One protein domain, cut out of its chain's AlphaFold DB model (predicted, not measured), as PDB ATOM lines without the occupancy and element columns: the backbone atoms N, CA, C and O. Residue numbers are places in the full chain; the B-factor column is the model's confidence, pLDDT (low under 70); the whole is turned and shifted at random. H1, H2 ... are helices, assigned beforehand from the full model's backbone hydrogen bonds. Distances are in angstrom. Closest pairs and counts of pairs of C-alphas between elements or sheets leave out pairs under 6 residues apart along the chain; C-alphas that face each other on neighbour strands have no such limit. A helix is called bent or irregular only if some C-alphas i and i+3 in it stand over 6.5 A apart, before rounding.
ATOM      1  N   LYS A  27      -8.489   4.236  -9.164       89.50
ATOM      2  CA  LYS A  27      -7.797   3.037  -9.653       89.50
ATOM      3  C   LYS A  27      -8.579   1.790  -9.256       89.50
ATOM      4  O   LYS A  27      -8.821   0.935 -10.109       89.50
ATOM      5  N   LYS A  28      -9.000   1.705  -7.991       89.62
ATOM      6  CA  LYS A  28      -9.861   0.616  -7.515       89.62
ATOM      7  C   LYS A  28     -11.237   0.669  -8.163       89.62
ATOM      8  O   LYS A  28     -11.695  -0.360  -8.640       89.62
ATOM      9  N   GLY A  29     -11.847   1.850  -8.282       87.81
ATOM     10  CA  GLY A  29     -13.134   2.013  -8.966       87.81
ATOM     11  C   GLY A  29     -13.118   1.475 -10.401       87.81
ATOM     12  O   GLY A  29     -13.999   0.710 -10.786       87.81
ATOM     13  N   LYS A  30     -12.066   1.776 -11.173       88.38
ATOM     14  CA  LYS A  30     -11.899   1.232 -12.529       88.38
ATOM     15  C   LYS A  30     -11.734  -0.291 -12.543       88.38
ATOM     16  O   LYS A  30     -12.256  -0.947 -13.440       88.38
ATOM     17  N   ALA A  31     -11.008  -0.855 -11.578       90.56
ATOM     18  CA  ALA A  31     -10.859  -2.304 -11.460       90.56
ATOM     19  C   ALA A  31     -12.201  -2.986 -11.141       90.56
ATOM     20  O   ALA A  31     -12.542  -3.971 -11.790       90.56
ATOM     21  N   ILE A  32     -12.990  -2.413 -10.226       90.31
ATOM     22  CA  ILE A  32     -14.338  -2.886  -9.877       90.31
ATOM     23  C   ILE A  32     -15.250  -2.889 -11.103       90.31
ATOM     24  O   ILE A  32     -15.916  -3.887 -11.358       90.31
ATOM     25  N   LEU A  33     -15.251  -1.808 -11.890       86.06
ATOM     26  CA  LEU A  33     -16.064  -1.726 -13.105       86.06
ATOM     27  C   LEU A  33     -15.725  -2.850 -14.093       86.06
ATOM     28  O   LEU A  33     -16.628  -3.491 -14.618       86.06
ATOM     29  N   LYS A  34     -14.432  -3.131 -14.290       88.56
ATOM     30  CA  LYS A  34     -13.986  -4.226 -15.158       88.56
ATOM     31  C   LYS A  34     -14.397  -5.599 -14.617       88.56
ATOM     32  O   LYS A  34     -14.765  -6.476 -15.387       88.56
ATOM     33  N   GLU A  35     -14.332  -5.803 -13.301       89.31
ATOM     34  CA  GLU A  35     -14.814  -7.043 -12.683       89.31
ATOM     35  C   GLU A  35     -16.324  -7.226 -12.864       89.31
ATOM     36  O   GLU A  35     -16.769  -8.341 -13.121       89.31
ATOM     37  N   LEU A  36     -17.103  -6.150 -12.731       86.50
ATOM     38  CA  LEU A  36     -18.552  -6.163 -12.937       86.50
ATOM     39  C   LEU A  36     -18.924  -6.467 -14.388       86.50
ATOM     40  O   LEU A  36     -19.831  -7.259 -14.613       86.50
ATOM     41  N   GLU A  37     -18.222  -5.868 -15.351       86.00
ATOM     42  CA  GLU A  37     -18.413  -6.120 -16.783       86.00
ATOM     43  C   GLU A  37     -18.261  -7.613 -17.100       86.00
ATOM     44  O   GLU A  37     -19.197  -8.229 -17.600       86.00
ATOM     45  N   VAL A  38     -17.145  -8.215 -16.671       87.88
ATOM     46  CA  VAL A  38     -16.892  -9.657 -16.831       87.88
ATOM     47  C   VAL A  38     -17.956 -10.491 -16.114       87.88
ATOM     48  O   VAL A  38     -18.494 -11.434 -16.680       87.88
ATOM     49  N   MET A  39     -18.306 -10.131 -14.875       85.25
ATOM     50  CA  MET A  39     -19.304 -10.856 -14.086       85.25
ATOM     51  C   MET A  39     -20.676 -10.880 -14.767       85.25
ATOM     52  O   MET A  39     -21.345 -11.912 -14.770       85.25
ATOM     53  N   VAL A  40     -21.101  -9.751 -15.331       83.19
ATOM     54  CA  VAL A  40     -22.373  -9.611 -16.044       83.19
ATOM     55  C   VAL A  40     -22.332 -10.374 -17.365       83.19
ATOM     56  O   VAL A  40     -23.249 -11.148 -17.632       83.19
ATOM     57  N   GLU A  41     -21.276 -10.199 -18.158       82.62
ATOM     58  CA  GLU A  41     -21.132 -10.839 -19.466       82.62
ATOM     59  C   GLU A  41     -21.073 -12.369 -19.340       82.62
ATOM     60  O   GLU A  41     -21.924 -13.062 -19.901       82.62
ATOM     61  N   ASP A  42     -20.175 -12.900 -18.506       83.06
ATOM     62  CA  ASP A  42     -20.016 -14.347 -18.302       83.06
ATOM     63  C   ASP A  42     -21.293 -14.993 -17.741       83.06
ATOM     64  O   ASP A  42     -21.652 -16.127 -18.076       83.06
ATOM     65  N   THR A  43     -22.000 -14.281 -16.856       79.94
ATOM     66  CA  THR A  43     -23.166 -14.852 -16.176       79.94
ATOM     67  C   THR A  43     -24.410 -14.802 -17.057       79.94
ATOM     68  O   THR A  43     -25.138 -15.800 -17.120       79.94
ATOM     69  N   LEU A  44     -24.658 -13.671 -17.724       81.81
ATOM     70  CA  LEU A  44     -25.935 -13.372 -18.375       81.81
ATOM     71  C   LEU A  44     -25.918 -13.576 -19.889       81.81
ATOM     72  O   LEU A  44     -26.971 -13.866 -20.452       81.81
ATOM     73  N   CYS A  45     -24.753 -13.505 -20.540       85.38
ATOM     74  CA  CYS A  45     -24.634 -13.693 -21.988       85.38
ATOM     75  C   CYS A  45     -24.326 -15.128 -22.427       85.38
ATOM     76  O   CYS A  45     -24.077 -15.383 -23.604       85.38
ATOM     77  N   ALA A  46     -24.462 -16.095 -21.515       81.75
ATOM     78  CA  ALA A  46     -24.496 -17.516 -21.864       81.75
ATOM     79  C   ALA A  46     -25.729 -17.902 -22.714       81.75
ATOM     80  O   ALA A  46     -25.737 -18.959 -23.344       81.75
ATOM     81  N   GLN A  47     -26.780 -17.074 -22.718       81.12
ATOM     82  CA  GLN A  47     -27.996 -17.244 -23.518       81.12
ATOM     83  C   GLN A  47     -28.452 -15.889 -24.087       81.12
ATOM     84  O   GLN A  47     -28.078 -14.850 -23.541       81.12
ATOM     85  N   PRO A  48     -29.274 -15.865 -25.158       85.81
ATOM     86  CA  PRO A  48     -29.850 -14.625 -25.664       85.81
ATOM     87  C   PRO A  48     -30.633 -13.872 -24.584       85.81
ATOM     88  O   PRO A  48     -31.576 -14.404 -23.988       85.81
ATOM     89  N   LEU A  49     -30.257 -12.615 -24.359       87.56
ATOM     90  CA  LEU A  49     -30.833 -11.776 -23.316       87.56
ATOM     91  C   LEU A  49     -31.633 -10.637 -23.952       87.56
ATOM     92  O   LEU A  49     -31.059  -9.745 -24.567       87.56
ATOM     93  N   SER A  50     -32.960 -10.664 -23.839       90.44
ATOM     94  CA  SER A  50     -33.808  -9.619 -24.420       90.44
ATOM     95  C   SER A  50     -33.758  -8.321 -23.612       90.44
ATOM     96  O   SER A  50     -33.502  -8.329 -22.404       90.44
ATOM     97  N   ALA A  51     -34.067  -7.200 -24.265       89.38
ATOM     98  CA  ALA A  51     -34.151  -5.900 -23.605       89.38
ATOM     99  C   ALA A  51     -35.127  -5.884 -22.427       89.38
ATOM    100  O   ALA A  51     -34.789  -5.386 -21.356       89.38
ATOM    101  N   GLU A  52     -36.295  -6.505 -22.587       89.44
ATOM    102  CA  GLU A  52     -37.298  -6.588 -21.527       89.44
ATOM    103  C   GLU A  52     -36.777  -7.319 -20.283       89.44
ATOM    104  O   GLU A  52     -36.950  -6.846 -19.161       89.44
ATOM    105  N   ARG A  53     -36.042  -8.421 -20.471       85.62
ATOM    106  CA  ARG A  53     -35.415  -9.137 -19.352       85.62
ATOM    107  C   ARG A  53     -34.387  -8.268 -18.639       85.62
ATOM    108  O   ARG A  53     -34.347  -8.261 -17.413       85.62
ATOM    109  N   VAL A  54     -33.580  -7.506 -19.378       88.44
ATOM    110  CA  VAL A  54     -32.608  -6.587 -18.764       88.44
ATOM    111  C   VAL A  54     -33.301  -5.480 -17.979       88.44
ATOM    112  O   VAL A  54     -32.882  -5.210 -16.857       88.44
ATOM    113  N   ARG A  55     -34.389  -4.892 -18.494       88.88
ATOM    114  CA  ARG A  55     -35.189  -3.902 -17.747       88.88
ATOM    115  C   ARG A  55     -35.691  -4.485 -16.421       88.88
ATOM    116  O   ARG A  55     -35.492  -3.883 -15.367       88.88
ATOM    117  N   GLN A  56     -36.255  -5.694 -16.445       86.69
ATOM    118  CA  GLN A  56     -36.711  -6.401 -15.239       86.69
ATOM    119  C   GLN A  56     -35.568  -6.674 -14.249       86.69
ATOM    120  O   GLN A  56     -35.719  -6.458 -13.043       86.69
ATOM    121  N   GLY A  57     -34.405  -7.091 -14.756       85.62
ATOM    122  CA  GLY A  57     -33.205  -7.310 -13.953       85.62
ATOM    123  C   GLY A  57     -32.716  -6.042 -13.269       85.62
ATOM    124  O   GLY A  57     -32.473  -6.051 -12.061       85.62
ATOM    125  N   ILE A  58     -32.643  -4.927 -14.003       87.69
ATOM    126  CA  ILE A  58     -32.265  -3.627 -13.439       87.69
ATOM    127  C   ILE A  58     -33.265  -3.221 -12.353       87.69
ATOM    128  O   ILE A  58     -32.847  -2.867 -11.255       87.69
ATOM    129  N   ASN A  59     -34.569  -3.346 -12.600       87.44
ATOM    130  CA  ASN A  59     -35.597  -2.966 -11.623       87.44
ATOM    131  C   ASN A  59     -35.571  -3.827 -10.348       87.44
ATOM    132  O   ASN A  59     -35.996  -3.368  -9.290       87.44
ATOM    133  N   THR A  60     -35.027  -5.043 -10.429       85.50
ATOM    134  CA  THR A  60     -34.882  -5.959  -9.289       85.50
ATOM    135  C   THR A  60     -33.584  -5.720  -8.513       85.50
ATOM    136  O   THR A  60     -33.592  -5.645  -7.284       85.50
ATOM    137  N   ILE A  61     -32.453  -5.604  -9.217       86.88
ATOM    138  CA  ILE A  61     -31.119  -5.520  -8.603       86.88
ATOM    139  C   ILE A  61     -30.802  -4.093  -8.166       86.88
ATOM    140  O   ILE A  61     -30.216  -3.887  -7.104       86.88
ATOM    141  N   LEU A  62     -31.168  -3.091  -8.963       87.44
ATOM    142  CA  LEU A  62     -30.707  -1.730  -8.730       87.44
ATOM    143  C   LEU A  62     -31.141  -1.157  -7.373       87.44
ATOM    144  O   LEU A  62     -30.290  -0.547  -6.734       87.44
ATOM    145  N   PRO A  63     -32.357  -1.401  -6.842       89.50
ATOM    146  CA  PRO A  63     -32.707  -0.986  -5.478       89.50
ATOM    147  C   PRO A  63     -31.827  -1.614  -4.376       89.50
ATOM    148  O   PRO A  63     -31.606  -1.006  -3.327       89.50
ATOM    149  N   GLN A  64     -31.274  -2.813  -4.606       89.56
ATOM    150  CA  GLN A  64     -30.345  -3.479  -3.675       89.56
ATOM    151  C   GLN A  64     -28.967  -2.803  -3.650       89.56
ATOM    152  O   GLN A  64     -28.249  -2.878  -2.650       89.56
ATOM    153  N   VAL A  65     -28.615  -2.107  -4.732       89.25
ATOM    154  CA  VAL A  65     -27.379  -1.323  -4.858       89.25
ATOM    155  C   VAL A  65     -27.609   0.134  -4.454       89.25
ATOM    156  O   VAL A  65     -26.783   0.713  -3.757       89.25
ATOM    157  N   MET A  66     -28.734   0.731  -4.844       90.75
ATOM    158  CA  MET A  66     -29.088   2.136  -4.627       90.75
ATOM    159  C   MET A  66     -29.771   2.346  -3.275       90.75
ATOM    160  O   MET A  66     -30.882   2.857  -3.182       90.75
ATOM    161  N   ASN A  67     -29.099   1.942  -2.198       92.94
ATOM    162  CA  ASN A  67     -29.565   2.186  -0.837       92.94
ATOM    163  C   ASN A  67     -28.412   2.544   0.106       92.94
ATOM    164  O   ASN A  67     -27.236   2.292  -0.168       92.94
ATOM    165  N   LYS A  68     -28.779   3.095   1.268       94.12
ATOM    166  CA  LYS A  68     -27.829   3.571   2.278       94.12
ATOM    167  C   LYS A  68     -26.910   2.479   2.819       94.12
ATOM    168  O   LYS A  68     -25.740   2.756   3.066       94.12
ATOM    169  N   ALA A  69     -27.402   1.253   2.992       93.44
ATOM    170  CA  ALA A  69     -26.585   0.154   3.502       93.44
ATOM    171  C   ALA A  69     -25.508  -0.269   2.489       93.44
ATOM    172  O   ALA A  69     -24.382  -0.611   2.864       93.44
ATOM    173  N   PHE A  70     -25.828  -0.217   1.196       91.56
ATOM    174  CA  PHE A  70     -24.881  -0.588   0.159       91.56
ATOM    175  C   PHE A  70     -23.888   0.539  -0.168       91.56
ATOM    176  O   PHE A  70     -22.683   0.283  -0.172       91.56
ATOM    177  N   LEU A  71     -24.373   1.765  -0.385       90.44
ATOM    178  CA  LEU A  71     -23.564   2.924  -0.790       90.44
ATOM    179  C   LEU A  71     -22.881   3.645   0.378       90.44
ATOM    180  O   LEU A  71     -21.977   4.440   0.153       90.44
ATOM    181  N   GLY A  72     -23.324   3.426   1.618       92.81
ATOM    182  CA  GLY A  72     -22.899   4.223   2.774       92.81
ATOM    183  C   GLY A  72     -23.553   5.610   2.854       92.81
ATOM    184  O   GLY A  72     -23.358   6.316   3.840       92.81
ATOM    185  N   ALA A  73     -24.359   5.986   1.858       93.19
ATOM    186  CA  ALA A  73     -25.115   7.231   1.780       93.19
ATOM    187  C   ALA A  73     -26.497   6.972   1.161       93.19
ATOM    188  O   ALA A  73     -26.666   6.029   0.386       93.19
ATOM    189  N   ALA A  74     -27.494   7.781   1.522       94.94
ATOM    190  CA  ALA A  74     -28.797   7.714   0.861       94.94
ATOM    191  C   ALA A  74     -28.632   8.082  -0.624       94.94
ATOM    192  O   ALA A  74     -27.896   9.027  -0.898       94.94
ATOM    193  N   PRO A  75     -29.259   7.348  -1.561       93.00
ATOM    194  CA  PRO A  75     -29.103   7.597  -2.995       93.00
ATOM    195  C   PRO A  75     -29.561   9.018  -3.380       93.00
ATOM    196  O   PRO A  75     -30.391   9.586  -2.669       93.00
ATOM    197  N   PRO A  76     -29.045   9.590  -4.487       91.31
ATOM    198  CA  PRO A  76     -29.463  10.912  -4.951       91.31
ATOM    199  C   PRO A  76     -30.936  10.885  -5.343       91.31
ATOM    200  O   PRO A  76     -31.388   9.871  -5.865       91.31
ATOM    201  N   ASP A  77     -31.664  11.984  -5.140       89.56
ATOM    202  CA  ASP A  77     -33.131  11.979  -5.172       89.56
ATOM    203  C   ASP A  77     -33.741  11.290  -6.395       89.56
ATOM    204  O   ASP A  77     -34.145  10.148  -6.333       89.56
ATOM    205  N   ASN A  78     -33.806  11.899  -7.553       89.12
ATOM    206  CA  ASN A  78     -34.402  11.346  -8.772       89.12
ATOM    207  C   ASN A  78     -33.718  10.095  -9.394       89.12
ATOM    208  O   ASN A  78     -33.921   9.836 -10.584       89.12
ATOM    209  N   TRP A  79     -32.921   9.306  -8.657       90.19
ATOM    210  CA  TRP A  79     -32.138   8.192  -9.215       90.19
ATOM    211  C   TRP A  79     -32.957   7.192 -10.027       90.19
ATOM    212  O   TRP A  79     -32.534   6.764 -11.100       90.19
ATOM    213  N   GLN A  80     -34.149   6.851  -9.543       90.75
ATOM    214  CA  GLN A  80     -35.005   5.872 -10.198       90.75
ATOM    215  C   GLN A  80     -35.598   6.414 -11.504       90.75
ATOM    216  O   GLN A  80     -35.647   5.694 -12.498       90.75
ATOM    217  N   MET A  81     -35.996   7.691 -11.529       91.25
ATOM    218  CA  MET A  81     -36.498   8.362 -12.734       91.25
ATOM    219  C   MET A  81     -35.432   8.370 -13.833       91.25
ATOM    220  O   MET A  81     -35.681   7.904 -14.939       91.25
ATOM    221  N   MET A  82     -34.221   8.799 -13.484       89.19
ATOM    222  CA  MET A  82     -33.075   8.870 -14.392       89.19
ATOM    223  C   MET A  82     -32.709   7.500 -14.981       89.19
ATOM    224  O   MET A  82     -32.427   7.371 -16.169       89.19
ATOM    225  N   VAL A  83     -32.747   6.444 -14.166       90.00
ATOM    226  CA  VAL A  83     -32.504   5.079 -14.652       90.00
ATOM    227  C   VAL A  83     -33.613   4.626 -15.596       90.00
ATOM    228  O   VAL A  83     -33.316   4.020 -16.625       90.00
ATOM    229  N   ASN A  84     -34.874   4.913 -15.272       91.19
ATOM    230  CA  ASN A  84     -35.999   4.557 -16.134       91.19
ATOM    231  C   ASN A  84     -35.881   5.234 -17.506       91.19
ATOM    232  O   ASN A  84     -36.107   4.584 -18.524       91.19
ATOM    233  N   GLU A  85     -35.452   6.497 -17.551       90.81
ATOM    234  CA  GLU A  85     -35.191   7.215 -18.803       90.81
ATOM    235  C   GLU A  85     -34.083   6.552 -19.634       90.81
ATOM    236  O   GLU A  85     -34.236   6.385 -20.847       90.81
ATOM    237  N   VAL A  86     -32.994   6.096 -18.998       90.94
ATOM    238  CA  VAL A  86     -31.930   5.336 -19.685       90.94
ATOM    239  C   VAL A  86     -32.454   4.022 -20.227       90.94
ATOM    240  O   VAL A  86     -32.168   3.681 -21.372       90.94
ATOM    241  N   GLN A  87     -33.214   3.273 -19.429       91.19
ATOM    242  CA  GLN A  87     -33.785   2.008 -19.876       91.19
ATOM    243  C   GLN A  87     -34.674   2.221 -21.105       91.19
ATOM    244  O   GLN A  87     -34.525   1.507 -22.091       91.19
ATOM    245  N   GLN A  88     -35.551   3.225 -21.076       91.12
ATOM    246  CA  GLN A  88     -36.448   3.535 -22.190       91.12
ATOM    247  C   GLN A  88     -35.695   4.020 -23.436       91.12
ATOM    248  O   GLN A  88     -36.038   3.633 -24.550       91.12
ATOM    249  N   SER A  89     -34.653   4.837 -23.258       90.12
ATOM    250  CA  SER A  89     -33.913   5.435 -24.377       90.12
ATOM    251  C   SER A  89     -32.894   4.481 -25.005       90.12
ATOM    252  O   SER A  89     -32.685   4.504 -26.218       90.12
ATOM    253  N   CYS A  90     -32.235   3.663 -24.180       90.56
ATOM    254  CA  CYS A  90     -31.062   2.886 -24.578       90.56
ATOM    255  C   CYS A  90     -31.322   1.391 -24.695       90.56
ATOM    256  O   CYS A  90     -30.703   0.745 -25.534       90.56
ATOM    257  N   LEU A  91     -32.239   0.827 -23.909       89.38
ATOM    258  CA  LEU A  91     -32.655  -0.561 -24.080       89.38
ATOM    259  C   LEU A  91     -33.856  -0.583 -25.020       89.38
ATOM    260  O   LEU A  91     -34.973  -0.834 -24.580       89.38
ATOM    261  N   LYS A  92     -33.639  -0.300 -26.309       85.06
ATOM    262  CA  LYS A  92     -34.666  -0.500 -27.349       85.06
ATOM    263  C   LYS A  92     -35.049  -1.982 -27.418       85.06
ATOM    264  O   LYS A  92     -34.371  -2.809 -26.812       85.06
ATOM    265  N   ASP A  93     -36.099  -2.338 -28.154       80.69
ATOM    266  CA  ASP A  93     -36.613  -3.717 -28.240       80.69
ATOM    267  C   ASP A  93     -35.684  -4.658 -29.036       80.69
ATOM    268  O   ASP A  93     -36.008  -5.178 -30.103       80.69
ATOM    269  N   HIS A  94     -34.489  -4.883 -28.496       84.75
ATOM    270  CA  HIS A  94     -33.516  -5.839 -28.978       84.75
ATOM    271  C   HIS A  94     -33.880  -7.233 -28.468       84.75
ATOM    272  O   HIS A  94     -34.080  -7.462 -27.269       84.75
ATOM    273  N   THR A  95     -33.910  -8.190 -29.389       86.12
ATOM    274  CA  THR A  95     -34.150  -9.604 -29.083       86.12
ATOM    275  C   THR A  95     -32.959 -10.253 -28.381       86.12
ATOM    276  O   THR A  95     -33.149 -11.180 -27.598       86.12
ATOM    277  N   ASN A  96     -31.740  -9.754 -28.627       91.06
ATOM    278  CA  ASN A  96     -30.520 -10.230 -27.988       91.06
ATOM    279  C   ASN A  96     -29.509  -9.092 -27.747       91.06
ATOM    280  O   ASN A  96     -28.818  -8.652 -28.664       91.06
ATOM    281  N   LEU A  97     -29.400  -8.661 -26.492       89.06
ATOM    282  CA  LEU A  97     -28.453  -7.662 -25.999       89.06
ATOM    283  C   LEU A  97     -27.018  -8.186 -25.858       89.06
ATOM    284  O   LEU A  97     -26.122  -7.397 -25.594       89.06
ATOM    285  N   CYS A  98     -26.782  -9.485 -26.047       90.12
ATOM    286  CA  CYS A  98     -25.448 -10.087 -25.976       90.12
ATOM    287  C   CYS A  98     -24.720 -10.117 -27.326       90.12
ATOM    288  O   CYS A  98     -23.651 -10.703 -27.449       90.12
ATOM    289  N   LEU A  99     -25.296  -9.504 -28.363       91.25
ATOM    290  CA  LEU A  99     -24.616  -9.308 -29.638       91.25
ATOM    291  C   LEU A  99     -23.696  -8.088 -29.541       91.25
ATOM    292  O   LEU A  99     -24.167  -7.002 -29.216       91.25
ATOM    293  N   ASN A 100     -22.422  -8.235 -29.913       89.38
ATOM    294  CA  ASN A 100     -21.411  -7.170 -29.792       89.38
ATOM    295  C   ASN A 100     -21.869  -5.817 -30.367       89.38
ATOM    296  O   ASN A 100     -21.667  -4.773 -29.755       89.38
ATOM    297  N   HIS A 101     -22.515  -5.809 -31.539       90.00
ATOM    298  CA  HIS A 101     -22.993  -4.562 -32.150       90.00
ATOM    299  C   HIS A 101     -24.133  -3.907 -31.352       90.00
ATOM    300  O   HIS A 101     -24.182  -2.683 -31.268       90.00
ATOM    301  N   VAL A 102     -25.006  -4.707 -30.728       90.44
ATOM    302  CA  VAL A 102     -26.075  -4.220 -29.846       90.44
ATOM    303  C   VAL A 102     -25.482  -3.688 -28.543       90.44
ATOM    304  O   VAL A 102     -25.848  -2.600 -28.109       90.44
ATOM    305  N   GLN A 103     -24.512  -4.390 -27.950       88.88
ATOM    306  CA  GLN A 103     -23.791  -3.910 -26.766       88.88
ATOM    307  C   GLN A 103     -23.116  -2.559 -27.029       88.88
ATOM    308  O   GLN A 103     -23.229  -1.651 -26.209       88.88
ATOM    309  N   HIS A 104     -22.480  -2.390 -28.191       90.38
ATOM    310  CA  HIS A 104     -21.893  -1.112 -28.593       90.38
ATOM    311  C   HIS A 104     -22.940  -0.005 -28.781       90.38
ATOM    312  O   HIS A 104     -22.693   1.124 -28.357       90.38
ATOM    313  N   GLU A 105     -24.103  -0.300 -29.373       91.88
ATOM    314  CA  GLU A 105     -25.199   0.674 -29.502       91.88
ATOM    315  C   GLU A 105     -25.705   1.126 -28.124       91.88
ATOM    316  O   GLU A 105     -25.795   2.327 -27.853       91.88
ATOM    317  N   VAL A 106     -25.970   0.173 -27.228       90.56
ATOM    318  CA  VAL A 106     -26.422   0.450 -25.859       90.56
ATOM    319  C   VAL A 106     -25.367   1.252 -25.100       90.56
ATOM    320  O   VAL A 106     -25.692   2.273 -24.496       90.56
ATOM    321  N   GLN A 107     -24.095   0.852 -25.169       90.31
ATOM    322  CA  GLN A 107     -22.989   1.560 -24.524       90.31
ATOM    323  C   GLN A 107     -22.863   3.000 -25.032       90.31
ATOM    324  O   GLN A 107     -22.668   3.917 -24.228       90.31
ATOM    325  N   ALA A 108     -22.983   3.216 -26.343       91.38
ATOM    326  CA  ALA A 108     -22.936   4.544 -26.941       91.38
ATOM    327  C   ALA A 108     -24.107   5.412 -26.459       91.38
ATOM    328  O   ALA A 108     -23.892   6.562 -26.074       91.38
ATOM    329  N   CYS A 109     -25.317   4.849 -26.400       93.06
ATOM    330  CA  CYS A 109     -26.490   5.543 -25.874       93.06
ATOM    331  C   CYS A 109     -26.318   5.928 -24.398       93.06
ATOM    332  O   CYS A 109     -26.479   7.095 -24.047       93.06
ATOM    333  N   VAL A 110     -25.916   4.986 -23.536       90.19
ATOM    334  CA  VAL A 110     -25.696   5.253 -22.103       90.19
ATOM    335  C   VAL A 110     -24.604   6.309 -21.911       90.19
ATOM    336  O   VAL A 110     -24.753   7.225 -21.104       90.19
ATOM    337  N   SER A 111     -23.524   6.233 -22.693       89.50
ATOM    338  CA  SER A 111     -22.427   7.208 -22.641       89.50
ATOM    339  C   SER A 111     -22.874   8.612 -23.052       89.50
ATOM    340  O   SER A 111     -22.397   9.592 -22.480       89.50
ATOM    341  N   ALA A 112     -23.807   8.728 -24.000       91.19
ATOM    342  CA  ALA A 112     -24.375  10.012 -24.407       91.19
ATOM    343  C   ALA A 112     -25.240  10.658 -23.308       91.19
ATOM    344  O   ALA A 112     -25.331  11.882 -23.256       91.19
ATOM    345  N   GLN A 113     -25.817   9.858 -22.405       87.50
ATOM    346  CA  GLN A 113     -26.596  10.334 -21.254       87.50
ATOM    347  C   GLN A 113     -25.715  10.733 -20.056       87.50
ATOM    348  O   GLN A 113     -26.153  11.467 -19.169       87.50
ATOM    349  N   LEU A 114     -24.450  10.295 -20.023       84.12
ATOM    350  CA  LEU A 114     -23.545  10.513 -18.890       84.12
ATOM    351  C   LEU A 114     -23.374  11.988 -18.472       84.12
ATOM    352  O   LEU A 114     -23.385  12.247 -17.267       84.12
ATOM    353  N   PRO A 115     -23.259  12.969 -19.394       87.00
ATOM    354  CA  PRO A 115     -23.174  14.377 -19.011       87.00
ATOM    355  C   PRO A 115     -24.366  14.857 -18.176       87.00
ATOM    356  O   PRO A 115     -24.173  15.660 -17.264       87.00
ATOM    357  N   ALA A 116     -25.574  14.342 -18.433       86.25
ATOM    358  CA  ALA A 116     -26.754  14.682 -17.646       86.25
ATOM    359  C   ALA A 116     -26.645  14.130 -16.216       86.25
ATOM    360  O   ALA A 116     -26.830  14.889 -15.266       86.25
ATOM    361  N   PHE A 117     -26.252  12.861 -16.028       83.25
ATOM    362  CA  PHE A 117     -26.028  12.315 -14.676       83.25
ATOM    363  C   PHE A 117     -24.962  13.091 -13.915       83.25
ATOM    364  O   PHE A 117     -25.126  13.344 -12.726       83.25
ATOM    365  N   ILE A 118     -23.884  13.494 -14.595       83.25
ATOM    366  CA  ILE A 118     -22.845  14.317 -13.976       83.25
ATOM    367  C   ILE A 118     -23.443  15.650 -13.533       83.25
ATOM    368  O   ILE A 118     -23.255  16.031 -12.388       83.25
ATOM    369  N   LEU A 119     -24.197  16.342 -14.388       85.88
ATOM    370  CA  LEU A 119     -24.789  17.629 -14.029       85.88
ATOM    371  C   LEU A 119     -25.741  17.519 -12.826       85.88
ATOM    372  O   LEU A 119     -25.668  18.344 -11.917       85.88
ATOM    373  N   PHE A 120     -26.601  16.498 -12.801       85.75
ATOM    374  CA  PHE A 120     -27.598  16.330 -11.741       85.75
ATOM    375  C   PHE A 120     -27.018  15.777 -10.438       85.75
ATOM    376  O   PHE A 120     -27.441  16.193  -9.362       85.75
ATOM    377  N   TRP A 121     -26.065  14.843 -10.501       89.19
ATOM    378  CA  TRP A 121     -25.565  14.143  -9.313       89.19
ATOM    379  C   TRP A 121     -24.160  14.552  -8.889       89.19
ATOM    380  O   TRP A 121     -23.720  14.099  -7.836       89.19
ATOM    381  N   ALA A 122     -23.448  15.414  -9.626       87.69
ATOM    382  CA  ALA A 122     -22.128  15.891  -9.201       87.69
ATOM    383  C   ALA A 122     -22.126  16.481  -7.780       87.69
ATOM    384  O   ALA A 122     -21.228  16.106  -7.024       87.69
ATOM    385  N   PRO A 123     -23.101  17.320  -7.364       90.19
ATOM    386  CA  PRO A 123     -23.145  17.820  -5.990       90.19
ATOM    387  C   PRO A 123     -23.277  16.693  -4.958       90.19
ATOM    388  O   PRO A 123     -22.490  16.625  -4.019       90.19
ATOM    389  N   TRP A 124     -24.199  15.752  -5.186       91.88
ATOM    390  CA  TRP A 124     -24.410  14.596  -4.307       91.88
ATOM    391  C   TRP A 124     -23.164  13.700  -4.230       91.88
ATOM    392  O   TRP A 124     -22.754  13.278  -3.149       91.88
ATOM    393  N   PHE A 125     -22.501  13.447  -5.363       87.62
ATOM    394  CA  PHE A 125     -21.250  12.688  -5.384       87.62
ATOM    395  C   PHE A 125     -20.135  13.412  -4.634       87.62
ATOM    396  O   PHE A 125     -19.392  12.753  -3.913       87.62
ATOM    397  N   ALA A 126     -20.007  14.732  -4.780       89.00
ATOM    398  CA  ALA A 126     -19.000  15.511  -4.064       89.00
ATOM    399  C   ALA A 126     -19.228  15.473  -2.544       89.00
ATOM    400  O   ALA A 126     -18.270  15.325  -1.790       89.00
ATOM    401  N   GLU A 127     -20.486  15.537  -2.101       90.94
ATOM    402  CA  GLU A 127     -20.852  15.478  -0.683       90.94
ATOM    403  C   GLU A 127     -20.623  14.088  -0.069       90.94
ATOM    404  O   GLU A 127     -20.150  13.964   1.061       90.94
ATOM    405  N   HIS A 128     -20.926  13.018  -0.808       92.06
ATOM    406  CA  HIS A 128     -20.938  11.659  -0.259       92.06
ATOM    407  C   HIS A 128     -19.773  10.774  -0.701       92.06
ATOM    408  O   HIS A 128     -19.704   9.608  -0.300       92.06
ATOM    409  N   CYS A 129     -18.830  11.285  -1.491       89.44
ATOM    410  CA  CYS A 129     -17.780  10.453  -2.074       89.44
ATOM    411  C   CYS A 129     -16.950   9.683  -1.055       89.44
ATOM    412  O   CYS A 129     -16.670   8.511  -1.278       89.44
ATOM    413  N   GLN A 130     -16.591  10.290   0.077       91.69
ATOM    414  CA  GLN A 130     -15.799   9.610   1.101       91.69
ATOM    415  C   GLN A 130     -16.564   8.423   1.699       91.69
ATOM    416  O   GLN A 130     -15.992   7.347   1.897       91.69
ATOM    417  N   ALA A 131     -17.871   8.595   1.932       92.56
ATOM    418  CA  ALA A 131     -18.743   7.533   2.418       92.56
ATOM    419  C   ALA A 131     -18.845   6.396   1.395       92.56
ATOM    420  O   ALA A 131     -18.657   5.235   1.761       92.56
ATOM    421  N   ILE A 132     -19.038   6.724   0.113       90.94
ATOM    422  CA  ILE A 132     -19.103   5.739  -0.976       90.94
ATOM    423  C   ILE A 132     -17.759   5.031  -1.150       90.94
ATOM    424  O   ILE A 132     -17.705   3.808  -1.257       90.94
ATOM    425  N   ASN A 133     -16.650   5.765  -1.141       90.88
ATOM    426  CA  ASN A 133     -15.316   5.199  -1.272       90.88
ATOM    427  C   ASN A 133     -15.036   4.201  -0.143       90.88
ATOM    428  O   ASN A 133     -14.602   3.081  -0.405       90.88
ATOM    429  N   LYS A 134     -15.359   4.559   1.103       93.44
ATOM    430  CA  LYS A 134     -15.200   3.670   2.258       93.44
ATOM    431  C   LYS A 134     -16.131   2.461   2.192       93.44
ATOM    432  O   LYS A 134     -15.671   1.331   2.332       93.44
ATOM    433  N   ALA A 135     -17.425   2.692   1.986       92.94
ATOM    434  CA  ALA A 135     -18.432   1.642   2.042       92.94
ATOM    435  C   ALA A 135     -18.333   0.686   0.853       92.94
ATOM    436  O   ALA A 135     -18.461  -0.515   1.048       92.94
ATOM    437  N   LEU A 136     -18.104   1.191  -0.360       90.62
ATOM    438  CA  LEU A 136     -18.146   0.404  -1.591       90.62
ATOM    439  C   LEU A 136     -16.761   0.066  -2.139       90.62
ATOM    440  O   LEU A 136     -16.463  -1.105  -2.357       90.62
ATOM    441  N   ILE A 137     -15.921   1.072  -2.385       91.31
ATOM    442  CA  ILE A 137     -14.680   0.891  -3.156       91.31
ATOM    443  C   ILE A 137     -13.614   0.167  -2.332       91.31
ATOM    444  O   ILE A 137     -13.000  -0.794  -2.797       91.31
ATOM    445  N   LEU A 138     -13.396   0.605  -1.093       92.88
ATOM    446  CA  LEU A 138     -12.409   0.003  -0.199       92.88
ATOM    447  C   LEU A 138     -12.876  -1.357   0.336       92.88
ATOM    448  O   LEU A 138     -12.055  -2.265   0.449       92.88
ATOM    449  N   ASN A 139     -14.183  -1.525   0.555       94.06
ATOM    450  CA  ASN A 139     -14.788  -2.776   1.027       94.06
ATOM    451  C   ASN A 139     -15.331  -3.665  -0.108       94.06
ATOM    452  O   ASN A 139     -16.118  -4.582   0.136       94.06
ATOM    453  N   TRP A 140     -14.902  -3.444  -1.357       93.75
ATOM    454  CA  TRP A 140     -15.414  -4.195  -2.509       93.75
ATOM    455  C   TRP A 140     -15.282  -5.709  -2.342       93.75
ATOM    456  O   TRP A 140     -16.196  -6.448  -2.692       93.75
ATOM    457  N   LYS A 141     -14.183  -6.182  -1.743       94.44
ATOM    458  CA  LYS A 141     -13.941  -7.613  -1.507       94.44
ATOM    459  C   LYS A 141     -15.075  -8.284  -0.717       94.44
ATOM    460  O   LYS A 141     -15.392  -9.437  -0.986       94.44
ATOM    461  N   GLU A 142     -15.686  -7.566   0.220       94.06
ATOM    462  CA  GLU A 142     -16.791  -8.061   1.051       94.06
ATOM    463  C   GLU A 142     -18.154  -7.897   0.367       94.06
ATOM    464  O   GLU A 142     -19.053  -8.710   0.574       94.06
ATOM    465  N   LYS A 143     -18.317  -6.869  -0.477       91.62
ATOM    466  CA  LYS A 143     -19.565  -6.606  -1.215       91.62
ATOM    467  C   LYS A 143     -19.708  -7.431  -2.490       91.62
ATOM    468  O   LYS A 143     -20.823  -7.784  -2.865       91.62
ATOM    469  N   LYS A 144     -18.596  -7.772  -3.137       93.19
ATOM    470  CA  LYS A 144     -18.557  -8.526  -4.393       93.19
ATOM    471  C   LYS A 144     -19.384  -9.822  -4.349       93.19
ATOM    472  O   LYS A 144     -20.150 -10.028  -5.286       93.19
ATOM    473  N   PRO A 145     -19.309 -10.676  -3.304       94.50
ATOM    474  CA  PRO A 145     -20.133 -11.883  -3.235       94.50
ATOM    475  C   PRO A 145     -21.639 -11.598  -3.239       94.50
ATOM    476  O   PRO A 145     -22.389 -12.345  -3.858       94.50
ATOM    477  N   GLN A 146     -22.079 -10.506  -2.605       92.50
ATOM    478  CA  GLN A 146     -23.494 -10.111  -2.588       92.50
ATOM    479  C   GLN A 146     -23.953  -9.693  -3.988       92.50
ATOM    480  O   GLN A 146     -24.992 -10.143  -4.462       92.50
ATOM    481  N   VAL A 147     -23.133  -8.906  -4.691       91.38
ATOM    482  CA  VAL A 147     -23.420  -8.501  -6.076       91.38
ATOM    483  C   VAL A 147     -23.462  -9.712  -7.008       91.38
ATOM    484  O   VAL A 147     -24.403  -9.853  -7.788       91.38
ATOM    485  N   GLN A 148     -22.503 -10.634  -6.880       90.69
ATOM    486  CA  GLN A 148     -22.507 -11.890  -7.631       90.69
ATOM    487  C   GLN A 148     -23.774 -12.707  -7.350       90.69
ATOM    488  O   GLN A 148     -24.365 -13.256  -8.277       90.69
ATOM    489  N   GLN A 149     -24.211 -12.783  -6.090       91.06
ATOM    490  CA  GLN A 149     -25.434 -13.490  -5.718       91.06
ATOM    491  C   GLN A 149     -26.665 -12.882  -6.400       91.06
ATOM    492  O   GLN A 149     -27.499 -13.631  -6.902       91.06
ATOM    493  N   TRP A 150     -26.772 -11.553  -6.467       90.00
ATOM    494  CA  TRP A 150     -27.881 -10.881  -7.150       90.00
ATOM    495  C   TRP A 150     -27.871 -11.120  -8.662       90.00
ATOM    496  O   TRP A 150     -28.914 -11.428  -9.236       90.00
ATOM    497  N   ILE A 151     -26.699 -11.060  -9.302       85.94
ATOM    498  CA  ILE A 151     -26.554 -11.351 -10.738       85.94
ATOM    499  C   ILE A 151     -26.897 -12.822 -11.029       85.94
ATOM    500  O   ILE A 151     -27.633 -13.119 -11.972       85.94
ATOM    501  N   ASN A 152     -26.440 -13.752 -10.187       86.69
ATOM    502  CA  ASN A 152     -26.772 -15.173 -10.307       86.69
ATOM    503  C   ASN A 152     -28.272 -15.431 -10.102       86.69
ATOM    504  O   ASN A 152     -28.861 -16.236 -10.823       86.69
ATOM    505  N   ALA A 153     -28.902 -14.754  -9.140       84.31
ATOM    506  CA  ALA A 153     -30.338 -14.867  -8.904       84.31
ATOM    507  C   ALA A 153     -31.143 -14.392 -10.121       84.31
ATOM    508  O   ALA A 153     -32.092 -15.065 -10.522       84.31
ATOM    509  N   PHE A 154     -30.719 -13.299 -10.759       82.25
ATOM    510  CA  PHE A 154     -31.324 -12.832 -12.004       82.25
ATOM    511  C   PHE A 154     -31.204 -13.874 -13.127       82.25
ATOM    512  O   PHE A 154     -32.201 -14.189 -13.773       82.25
ATOM    513  N   LYS A 155     -30.037 -14.512 -13.294       80.50
ATOM    514  CA  LYS A 155     -29.871 -15.622 -14.250       80.50
ATOM    515  C   LYS A 155     -30.865 -16.763 -13.997       80.50
ATOM    516  O   LYS A 155     -31.498 -17.254 -14.930       80.50
ATOM    517  N   LEU A 156     -31.037 -17.182 -12.744       72.31
ATOM    518  CA  LEU A 156     -31.954 -18.276 -12.397       72.31
ATOM    519  C   LEU A 156     -33.419 -17.915 -12.674       72.31
ATOM    520  O   LEU A 156     -34.166 -18.757 -13.163       72.31
ATOM    521  N   GLN A 157     -33.810 -16.659 -12.448       66.00
ATOM    522  CA  GLN A 157     -35.133 -16.154 -12.827       66.00
ATOM    523  C   GLN A 157     -35.347 -16.118 -14.348       66.00
ATOM    524  O   GLN A 157     -36.485 -16.152 -14.793       66.00
ATOM    525  N   THR A 158     -34.276 -16.080 -15.150       55.19
ATOM    526  CA  THR A 158     -34.365 -16.067 -16.623       55.19
ATOM    527  C   THR A 158     -34.405 -17.449 -17.288       55.19
ATOM    528  O   THR A 158     -34.595 -17.514 -18.503       55.19
ATOM    529  N   THR A 159     -34.215 -18.538 -16.527       52.59
ATOM    530  CA  THR A 159     -34.149 -19.921 -17.060       52.59
ATOM    531  C   THR A 159     -35.436 -20.733 -16.827       52.59
ATOM    532  O   THR A 159     -35.544 -21.846 -17.338       52.59
TER     533      THR A 159
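This is residues 27 to 159 of the 160 residues of an uncharacterized protein of Legionella erythra (UniProt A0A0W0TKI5). Five lengths of helix, H1, H6, H2, H4 and the long arm H5a, stand round a middle that holds no helix, in a ring that is open between H1 and H5a. The long H5 turns at its bend so that its short arm H5b, with little H3 packed on it, caps one end of the ring, while the links at residues 45 to 50 and 91 to 99 lie towards the other end. The printed part has 133 residues with six named helices, H1 to H6 in order, and no named strand; the class is all helix. The whole is compact, with a radius of gyration of the C-alphas of 15.1 A and a rounded outline of 40 by 31 by 25 A.

H1 is residues 27 to 44, 26.0 A from first to last C-alpha, beginning at C-alpha 27 at (-7.797, 3.037, -9.653). H2 is residues 51 to 65, 20.5 A long, and only just irregular, C-alphas 60 and 63 being 6.6 A apart. H3 is the four residues 68 to 71, 5.3 A long, and H4 is residues 79 to 90, 16.3 A long. H5, residues 100 to 138, was assigned as one helix by its hydrogen bonds but is bent, with C-alphas 127 and 130 standing 7.9 A apart. Its arm H5a is residues 100 to 127, 36.9 A long, from C-alpha 100 at (-21.411, -7.170, -29.792); it has a kink of 64 degrees near residue 117 and is irregular, with 7.4 A between C-alphas 120 and 123. Its arm H5b is residues 130 to 138, 10.3 A long, irregular with 6.6 A between C-alphas 135 and 138. H6 is residues 140 to 157, 25.3 A long, ending at C-alpha 157 at (-35.133, -16.154, -12.827); it is only just irregular, with 6.6 A between C-alphas 142 and 145.

H5, taken whole, is the hub and touches three other helices. H1 touches H5b with residues 28 to 32 alone, at a steep tilt of 55 degrees; the closest C-alphas are those of Gly 29 and Ile 137, 6.1 A apart. H1 also touches H6, the same way at a shallow tilt of 20 degrees, closest at the C-alphas of Leu 44 and Lys 155, 6.1 A. H2 and H6 only just touch, with 3 pairs of C-alphas within 8 A, the closest being Gly 57 and Phe 154 at 6.2 A. H2 is close to but not clearly touching H4, with the C-alphas of Arg 55 and Gln 87 6.4 A apart. H3 touches H5b, closest at the C-alphas of Leu 71 and Ile 132, 5.3 A. H4 and H5a form a helical hairpin, touching at a shallow tilt of 22 degrees, opposite ways, with the C-alphas of Cys 90 and Val 106 closest at 5.4 A. H1 and H5a are apart, and so are H4 and H6. In H1 and H4 every O i to N i+4 pair is within hydrogen-bond range; the figures are 9 of 11 in H2, 20 of 24 in H5a, 4 of 5 in H5b and 12 of 14 in H6, and H3 is too short for such a pair.

The two C-alphas farthest apart are those of Glu 127 and Thr 159, at 41.2 A. The printed part has no cut. No link is long, and those from H2 to H3 and from H5 to H6 are tight. The mean pLDDT of the printed part is 88.2, and residues 157 to 159 are under 70.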